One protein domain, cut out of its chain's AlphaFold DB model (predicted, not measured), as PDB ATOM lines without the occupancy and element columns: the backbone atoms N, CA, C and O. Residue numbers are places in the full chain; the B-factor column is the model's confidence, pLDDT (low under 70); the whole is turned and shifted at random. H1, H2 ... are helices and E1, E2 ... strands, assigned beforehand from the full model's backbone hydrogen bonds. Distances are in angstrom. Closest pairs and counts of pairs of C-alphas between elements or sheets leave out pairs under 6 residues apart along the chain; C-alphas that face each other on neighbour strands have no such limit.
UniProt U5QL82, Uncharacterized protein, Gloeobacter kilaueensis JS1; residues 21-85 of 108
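AT A GLANCE: This is residues 21 to 85 of the 108 residues of an uncharacterized protein of Gloeobacter kilaueensis JS1 (UniProt U5QL82). A small wall of three strands, E1, E2 and E3, is followed by a tiny two-stranded hairpin, E4 and E5, and then by one helix, H1, that sticks out as an arm, with residues 60 to 85 standing free. Neither face of the three-stranded sheet is covered by the helix, and the arm makes much of the length. The printed part has 65 residues, with five named strands and then one named helix; the sheet E1 - E2 - E3 is antiparallel, as is E4 - E5, and the class is mixed, helices and strands. The whole is only just loose, close to extended, with a radius of gyration of the C-alphas of 16.2 A and an elongated outline spanning 48 by 27 by 18 A.

IN THESE COORDINATES: E1 is residues 22 to 27, 17.0 A long, with C-alpha 22 at (188.263, 187.301, 142.830). E2 is residues 30 to 35, 16.1 A, and E3 residues 40 to 44, 13.2 A. E4, residues 48 to 50, and E5, residues 53 to 55, are short. H1 is residues 66 to 83, 25.6 A, ending with C-alpha 83 at (196.233, 229.974, 160.458).

HOW THE PARTS SIT: E1, E2 and E3 form a meander, each strand the antiparallel neighbour of the one before. In the hairpin E1 and E2, N 25 and O 32 are 2.8 A apart; in the hairpin E2 and E3, N 33 and O 41 are 2.8 A apart. E3 and E4 meet only through their link. In the hairpin E4 and E5, N 55 and O 48 are 2.8 A apart. H1 is not on the three-stranded sheet and is apart from E4. In H1 every O i to N i+4 pair is within hydrogen-bond range.

THE WHOLE: The C-alphas farthest apart, of Asp 21 and Asp 85, are 50.5 A apart. The printed part has no cut and no long link. The pLDDT is under 70 in residues 45 to 62 and 81 to 85.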
ATOM      1  N   ASP A  21     185.737 187.406 139.458       80.56
ATOM      2  CA  ASP A  21     186.693 188.520 139.520       80.56
ATOM      3  C   ASP A  21     187.474 188.560 140.854       80.56
ATOM      4  O   ASP A  21     187.988 189.612 141.252       80.56
ATOM      5  N   GLY A  22     187.465 187.451 141.611       83.44
ATOM      6  CA  GLY A  22     188.263 187.301 142.830       83.44
ATOM      7  C   GLY A  22     187.567 186.617 144.015       83.44
ATOM      8  O   GLY A  22     186.551 185.926 143.887       83.44
ATOM      9  N   LEU A  23     188.130 186.807 145.211       87.31
ATOM     10  CA  LEU A  23     187.698 186.177 146.464       87.31
ATOM     11  C   LEU A  23     186.999 187.187 147.376       87.31
ATOM     12  O   LEU A  23     187.541 188.248 147.666       87.31
ATOM     13  N   LEU A  24     185.826 186.836 147.902       86.12
ATOM     14  CA  LEU A  24     185.105 187.646 148.879       86.12
ATOM     15  C   LEU A  24     184.999 186.908 150.219       86.12
ATOM     16  O   LEU A  24     184.398 185.840 150.312       86.12
ATOM     17  N   LEU A  25     185.544 187.512 151.272       87.75
ATOM     18  CA  LEU A  25     185.407 187.073 152.659       87.75
ATOM     19  C   LEU A  25     184.389 187.956 153.378       87.75
ATOM     20  O   LEU A  25     184.476 189.181 153.318       87.75
ATOM     21  N   ARG A  26     183.432 187.359 154.090       84.06
ATOM     22  CA  ARG A  26     182.414 188.095 154.854       84.06
ATOM     23  C   ARG A  26     182.323 187.561 156.274       84.06
ATOM     24  O   ARG A  26     182.142 186.366 156.464       84.06
ATOM     25  N   VAL A  27     182.382 188.447 157.263       84.88
ATOM     26  CA  VAL A  27     182.155 188.126 158.680       84.88
ATOM     27  C   VAL A  27     181.198 189.163 159.246       84.88
ATOM     28  O   VAL A  27     181.577 190.310 159.490       84.88
ATOM     29  N   GLY A  28     179.934 188.777 159.429       80.06
ATOM     30  CA  GLY A  28     178.877 189.706 159.829       80.06
ATOM     31  C   GLY A  28     178.787 190.905 158.879       80.06
ATOM     32  O   GLY A  28     178.418 190.760 157.715       80.06
ATOM     33  N   ASN A  29     179.157 192.082 159.386       75.81
ATOM     34  CA  ASN A  29     179.122 193.351 158.658       75.81
ATOM     35  C   ASN A  29     180.448 193.740 157.987       75.81
ATOM     36  O   ASN A  29     180.499 194.784 157.342       75.81
ATOM     37  N   LEU A  30     181.506 192.946 158.157       79.25
ATOM     38  CA  LEU A  30     182.794 193.138 157.497       79.25
ATOM     39  C   LEU A  30     182.830 192.320 156.206       79.25
ATOM     40  O   LEU A  30     182.533 191.124 156.220       79.25
ATOM     41  N   GLN A  31     183.215 192.954 155.107       83.56
ATOM     42  CA  GLN A  31     183.458 192.324 153.817       83.56
ATOM     43  C   GLN A  31     184.853 192.706 153.332       83.56
ATOM     44  O   GLN A  31     185.218 193.880 153.352       83.56
ATOM     45  N   ILE A  32     185.622 191.714 152.901       84.50
ATOM     46  CA  ILE A  32     186.963 191.887 152.351       84.50
ATOM     47  C   ILE A  32     186.966 191.220 150.982       84.50
ATOM     48  O   ILE A  32     186.778 190.006 150.888       84.50
ATOM     49  N   ARG A  33     187.141 192.010 149.926       83.62
ATOM     50  CA  ARG A  33     187.255 191.533 148.549       83.62
ATOM     51  C   ARG A  33     188.715 191.596 148.123       83.62
ATOM     52  O   ARG A  33     189.321 192.658 148.180       83.62
ATOM     53  N   PHE A  34     189.243 190.466 147.682       83.25
ATOM     54  CA  PHE A  34     190.521 190.358 146.994       83.25
ATOM     55  C   PHE A  34     190.208 190.268 145.509       83.25
ATOM     56  O   PHE A  34     189.661 189.257 145.067       83.25
ATOM     57  N   ALA A  35     190.472 191.338 144.772       80.44
ATOM     58  CA  ALA A  35     190.307 191.355 143.328       80.44
ATOM     59  C   ALA A  35     191.559 190.780 142.640       80.44
ATOM     60  O   ALA A  35     192.675 190.864 143.161       80.44
ATOM     61  N   ASP A  36     191.382 190.203 141.451       74.44
ATOM     62  CA  ASP A  36     192.467 189.543 140.702       74.44
ATOM     63  C   ASP A  36     193.585 190.508 140.262       74.44
ATOM     64  O   ASP A  36     194.709 190.100 139.971       74.44
ATOM     65  N   ASN A  37     193.304 191.812 140.278       79.44
ATOM     66  CA  ASN A  37     194.254 192.885 140.000       79.44
ATOM     67  C   ASN A  37     195.160 193.252 141.199       79.44
ATOM     68  O   ASN A  37     195.899 194.227 141.108       79.44
ATOM     69  N   LYS A  38     195.149 192.459 142.283       74.50
ATOM     70  CA  LYS A  38     195.849 192.698 143.564       74.50
ATOM     71  C   LYS A  38     195.249 193.804 144.439       74.50
ATOM     72  O   LYS A  38     195.837 194.115 145.477       74.50
ATOM     73  N   ASP A  39     194.081 194.340 144.093       74.94
ATOM     74  CA  ASP A  39     193.389 195.284 144.967       74.94
ATOM     75  C   ASP A  39     192.670 194.557 146.106       74.94
ATOM     76  O   ASP A  39     192.040 193.508 145.924       74.94
ATOM     77  N   VAL A  40     192.743 195.146 147.300       77.75
ATOM     78  CA  VAL A  40     192.014 194.684 148.484       77.75
ATOM     79  C   VAL A  40     191.013 195.754 148.883       77.75
ATOM     80  O   VAL A  40     191.381 196.834 149.339       77.75
ATOM     81  N   GLU A  41     189.731 195.444 148.739       76.38
ATOM     82  CA  GLU A  41     188.641 196.337 149.116       76.38
ATOM     83  C   GLU A  41     188.028 195.870 150.437       76.38
ATOM     84  O   GLU A  41     187.584 194.727 150.570       76.38
ATOM     85  N   ILE A  42     187.982 196.767 151.423       76.75
ATOM     86  CA  ILE A  42     187.408 196.498 152.743       76.75
ATOM     87  C   ILE A  42     186.142 197.336 152.898       76.75
ATOM     88  O   ILE A  42     186.201 198.562 152.940       76.75
ATOM     89  N   LYS A  43     184.990 196.675 153.030       73.25
ATOM     90  CA  LYS A  43     183.709 197.317 153.354       73.25
ATOM     91  C   LYS A  43     183.268 196.902 154.742       73.25
ATOM     92  O   LYS A  43     183.144 195.712 155.024       73.25
ATOM     93  N   ALA A  44     182.956 197.868 155.593       73.44
ATOM     94  CA  ALA A  44     182.243 197.605 156.833       73.44
ATOM     95  C   ALA A  44     181.151 198.651 157.051       73.44
ATOM     96  O   ALA A  44     181.327 199.816 156.717       73.44
ATOM     97  N   THR A  45     180.019 198.243 157.629       66.06
ATOM     98  CA  THR A  45     178.921 199.174 157.968       66.06
ATOM     99  C   THR A  45     179.170 199.966 159.254       66.06
ATOM    100  O   THR A  45     178.325 200.753 159.673       66.06
ATOM    101  N   ARG A  46     180.307 199.741 159.918       66.81
ATOM    102  CA  ARG A  46     180.742 200.458 161.118       66.81
ATOM    103  C   ARG A  46     182.206 200.836 160.964       66.81
ATOM    104  O   ARG A  46     182.937 200.164 160.241       66.81
ATOM    105  N   ASP A  47     182.619 201.859 161.704       65.94
ATOM    106  CA  ASP A  47     184.012 202.292 161.752       65.94
ATOM    107  C   ASP A  47     184.949 201.126 162.055       65.94
ATOM    108  O   ASP A  47     184.747 200.360 163.006       65.94
ATOM    109  N   LEU A  48     186.004 201.020 161.255       65.12
ATOM    110  CA  LEU A  48     187.013 199.993 161.413       65.12
ATOM    111  C   LEU A  48     188.030 200.482 162.447       65.12
ATOM    112  O   LEU A  48     188.644 201.534 162.287       65.12
ATOM    113  N   ARG A  49     188.217 199.735 163.535       57.97
ATOM    114  CA  ARG A  49     189.290 200.010 164.498       57.97
ATOM    115  C   ARG A  49     190.458 199.076 164.215       57.97
ATOM    116  O   ARG A  49     190.337 197.878 164.443       57.97
ATOM    117  N   LEU A  50     191.573 199.623 163.736       62.69
ATOM    118  CA  LEU A  50     192.815 198.882 163.496       62.69
ATOM    119  C   LEU A  50     193.930 199.495 164.346       62.69
ATOM    120  O   LEU A  50     194.152 200.699 164.285       62.69
ATOM    121  N   ASN A  51     194.624 198.678 165.146       55.72
ATOM    122  CA  ASN A  51     195.821 199.068 165.914       55.72
ATOM    123  C   ASN A  51     195.692 200.384 166.717       55.72
ATOM    124  O   ASN A  51     196.618 201.185 166.764       55.72
ATOM    125  N   GLY A  52     194.533 200.629 167.339       49.06
ATOM    126  CA  GLY A  52     194.272 201.849 168.120       49.06
ATOM    127  C   GLY A  52     193.833 203.069 167.298       49.06
ATOM    128  O   GLY A  52     193.354 204.040 167.878       49.06
ATOM    129  N   GLY A  53     193.904 203.003 165.966       51.34
ATOM    130  CA  GLY A  53     193.328 203.989 165.056       51.34
ATOM    131  C   GLY A  53     191.847 203.716 164.776       51.34
ATOM    132  O   GLY A  53     191.429 202.565 164.619       51.34
ATOM    133  N   ARG A  54     191.037 204.778 164.713       55.47
ATOM    134  CA  ARG A  54     189.650 204.729 164.223       55.47
ATOM    135  C   ARG A  54     189.653 205.147 162.756       55.47
ATOM    136  O   ARG A  54     189.926 206.305 162.461       55.47
ATOM    137  N   TYR A  55     189.329 204.217 161.871       59.34
ATOM    138  CA  TYR A  55     189.207 204.454 160.440       59.34
ATOM    139  C   TYR A  55     187.726 204.586 160.098       59.34
ATOM    140  O   TYR A  55     186.955 203.624 160.186       59.34
ATOM    141  N   LEU A  56     187.327 205.808 159.754       57.28
ATOM    142  CA  LEU A  56     186.033 206.080 159.145       57.28
ATOM    143  C   LEU A  56     186.089 205.556 157.713       57.28
ATOM    144  O   LEU A  56     186.838 206.071 156.887       57.28
ATOM    145  N   LEU A  57     185.322 204.507 157.435       61.00
ATOM    146  CA  LEU A  57     185.142 204.020 156.076       61.00
ATOM    147  C   LEU A  57     184.068 204.886 155.419       61.00
ATOM    148  O   LEU A  57     182.885 204.553 155.440       61.00
ATOM    149  N   THR A  58     184.467 206.034 154.885       57.12
ATOM    150  CA  THR A  58     183.618 206.789 153.964       57.12
ATOM    151  C   THR A  58     183.634 206.064 152.628       57.12
ATOM    152  O   THR A  58     184.689 205.903 152.021       57.12
ATOM    153  N   SER A  59     182.473 205.592 152.179       56.72
ATOM    154  CA  SER A  59     182.312 205.153 150.795       56.72
ATOM    155  C   SER A  59     182.659 206.323 149.879       56.72
ATOM    156  O   SER A  59     182.014 207.370 149.972       56.72
ATOM    157  N   CYS A  60     183.671 206.160 149.030       60.06
ATOM    158  CA  CYS A  60     183.959 207.139 147.994       60.06
ATOM    159  C   CYS A  60     182.787 207.163 146.994       60.06
ATOM    160  O   CYS A  60     182.340 206.088 146.580       60.06
ATOM    161  N   PRO A  61     182.264 208.348 146.641       63.75
ATOM    162  CA  PRO A  61     181.347 208.510 145.514       63.75
ATOM    163  C   PRO A  61     181.933 207.937 144.211       63.75
ATOM    164  O   PRO A  61     183.152 207.836 144.081       63.75
ATOM    165  N   GLU A  62     181.091 207.564 143.242       63.69
ATOM    166  CA  GLU A  62     181.565 207.049 141.938       63.69
ATOM    167  C   GLU A  62     182.376 208.092 141.145       63.69
ATOM    168  O   GLU A  62     183.225 207.731 140.339       63.69
ATOM    169  N   ASP A  63     182.153 209.376 141.419       73.56
ATOM    170  CA  ASP A  63     182.852 210.545 140.879       73.56
ATOM    171  C   ASP A  63     184.050 210.994 141.740       73.56
ATOM    172  O   ASP A  63     184.578 212.092 141.568       73.56
ATOM    173  N   PHE A  64     184.491 210.169 142.692       72.00
ATOM    174  CA  PHE A  64     185.619 210.507 143.552       72.00
ATOM    175  C   PHE A  64     186.948 210.443 142.795       72.00
ATOM    176  O   PHE A  64     187.440 209.361 142.479       72.00
ATOM    177  N   GLU A  65     187.571 211.603 142.592       75.62
ATOM    178  CA  GLU A  65     188.931 211.707 142.066       75.62
ATOM    179  C   GLU A  65     189.968 211.721 143.209       75.62
ATOM    180  O   GLU A  65     190.053 212.700 143.961       75.62
ATOM    181  N   PRO A  66     190.783 210.656 143.368       71.00
ATOM    182  CA  PRO A  66     191.706 210.529 144.497       71.00
ATOM    183  C   PRO A  66     192.799 211.602 144.512       71.00
ATOM    184  O   PRO A  66     193.179 212.080 145.580       71.00
ATOM    185  N   GLU A  67     193.295 211.985 143.334       77.81
ATOM    186  CA  GLU A  67     194.357 212.985 143.184       77.81
ATOM    187  C   GLU A  67     193.866 214.367 143.628       77.81
ATOM    188  O   GLU A  67     194.485 214.999 144.486       77.81
ATOM    189  N   ALA A  68     192.683 214.776 143.160       75.12
ATOM    190  CA  ALA A  68     192.051 216.031 143.555       75.12
ATOM    191  C   ALA A  68     191.754 216.089 145.064       75.12
ATOM    192  O   ALA A  68     191.920 217.136 145.697       75.12
ATOM    193  N   TYR A  69     191.347 214.967 145.669       75.56
ATOM    194  CA  TYR A  69     191.109 214.894 147.112       75.56
ATOM    195  C   TYR A  69     192.396 215.068 147.927       75.56
ATOM    196  O   TYR A  69     192.401 215.803 148.918       75.56
ATOM    197  N   LEU A  70     193.492 214.426 147.512       75.75
ATOM    198  CA  LEU A  70     194.788 214.553 148.182       75.75
ATOM    199  C   LEU A  70     195.327 215.982 148.094       75.75
ATOM    200  O   LEU A  70     195.765 216.527 149.108       75.75
ATOM    201  N   GLU A  71     195.231 216.618 146.926       79.06
ATOM    202  CA  GLU A  71     195.612 218.024 146.763       79.06
ATOM    203  C   GLU A  71     194.773 218.961 147.636       79.06
ATOM    204  O   GLU A  71     195.303 219.890 148.250       79.06
ATOM    205  N   ALA A  72     193.459 218.731 147.713       79.50
ATOM    206  CA  ALA A  72     192.570 219.516 148.564       79.50
ATOM    207  C   ALA A  72     192.903 219.328 150.051       79.50
ATOM    208  O   ALA A  72     192.886 220.294 150.815       79.50
ATOM    209  N   GLN A  73     193.248 218.106 150.464       80.38
ATOM    210  CA  GLN A  73     193.652 217.812 151.834       80.38
ATOM    211  C   GLN A  73     194.985 218.486 152.187       80.38
ATOM    212  O   GLN A  73     195.105 219.053 153.273       80.38
ATOM    213  N   GLN A  74     195.965 218.461 151.281       82.00
ATOM    214  CA  GLN A  74     197.252 219.139 151.458       82.00
ATOM    215  C   GLN A  74     197.064 220.653 151.560       82.00
ATOM    216  O   GLN A  74     197.518 221.250 152.534       82.00
ATOM    217  N   ARG A  75     196.286 221.254 150.651       82.25
ATOM    218  CA  ARG A  75     195.939 222.682 150.715       82.25
ATOM    219  C   ARG A  75     195.221 223.051 152.009       82.25
ATOM    220  O   ARG A  75     195.524 224.075 152.607       82.25
ATOM    221  N   ALA A  76     194.287 222.222 152.478       78.44
ATOM    222  CA  ALA A  76     193.605 222.454 153.750       78.44
ATOM    223  C   ALA A  76     194.560 222.360 154.951       78.44
ATOM    224  O   ALA A  76     194.415 223.121 155.906       78.44
ATOM    225  N   GLN A  77     195.543 221.454 154.914       78.62
ATOM    226  CA  GLN A  77     196.580 221.357 155.944       78.62
ATOM    227  C   GLN A  77     197.535 222.551 155.920       78.62
ATOM    228  O   GLN A  77     197.884 223.052 156.985       78.62
ATOM    229  N   GLU A  78     197.935 223.019 154.739       80.81
ATOM    230  CA  GLU A  78     198.753 224.224 154.570       80.81
ATOM    231  C   GLU A  78     198.013 225.463 155.074       80.81
ATOM    232  O   GLU A  78     198.540 226.171 155.925       80.81
ATOM    233  N   LEU A  79     196.750 225.653 154.678       79.69
ATOM    234  CA  LEU A  79     195.900 226.744 155.167       79.69
ATOM    235  C   LEU A  79     195.684 226.687 156.683       79.69
ATOM    236  O   LEU A  79     195.727 227.714 157.359       79.69
ATOM    237  N   ALA A  80     195.460 225.494 157.241       71.06
ATOM    238  CA  ALA A  80     195.380 225.330 158.687       71.06
ATOM    239  C   ALA A  80     196.710 225.730 159.338       71.06
ATOM    240  O   ALA A  80     196.726 226.463 160.319       71.06
ATOM    241  N   ARG A  81     197.838 225.305 158.774       68.06
ATOM    242  CA  ARG A  81     199.167 225.620 159.294       68.06
ATOM    243  C   ARG A  81     199.483 227.119 159.232       68.06
ATOM    244  O   ARG A  81     200.006 227.636 160.210       68.06
ATOM    245  N   GLU A  82     199.085 227.812 158.170       69.25
ATOM    246  CA  GLU A  82     199.171 229.276 158.054       69.25
ATOM    247  C   GLU A  82     198.269 229.996 159.071       69.25
ATOM    248  O   GLU A  82     198.663 231.007 159.648       69.25
ATOM    249  N   GLN A  83     197.080 229.459 159.372       61.19
ATOM    250  CA  GLN A  83     196.233 229.974 160.458       61.19
ATOM    251  C   GLN A  83     196.829 229.736 161.857       61.19
ATOM    252  O   GLN A  83     196.508 230.471 162.792       61.19
ATOM    253  N   PHE A  84     197.697 228.732 162.012       56.72
ATOM    254  CA  PHE A  84     198.327 228.351 163.280       56.72
ATOM    255  C   PHE A  84     199.687 229.031 163.549       56.72
ATOM    256  O   PHE A  84     200.274 228.784 164.605       56.72
ATOM    257  N   ASP A  85     200.163 229.939 162.683       54.31
ATOM    258  CA  ASP A  85     201.371 230.755 162.937       54.31
ATOM    259  C   ASP A  85     201.192 231.777 164.084       54.31
ATOM    260  O   ASP A  85     202.158 232.342 164.603       54.31
TER     261      ASP A  85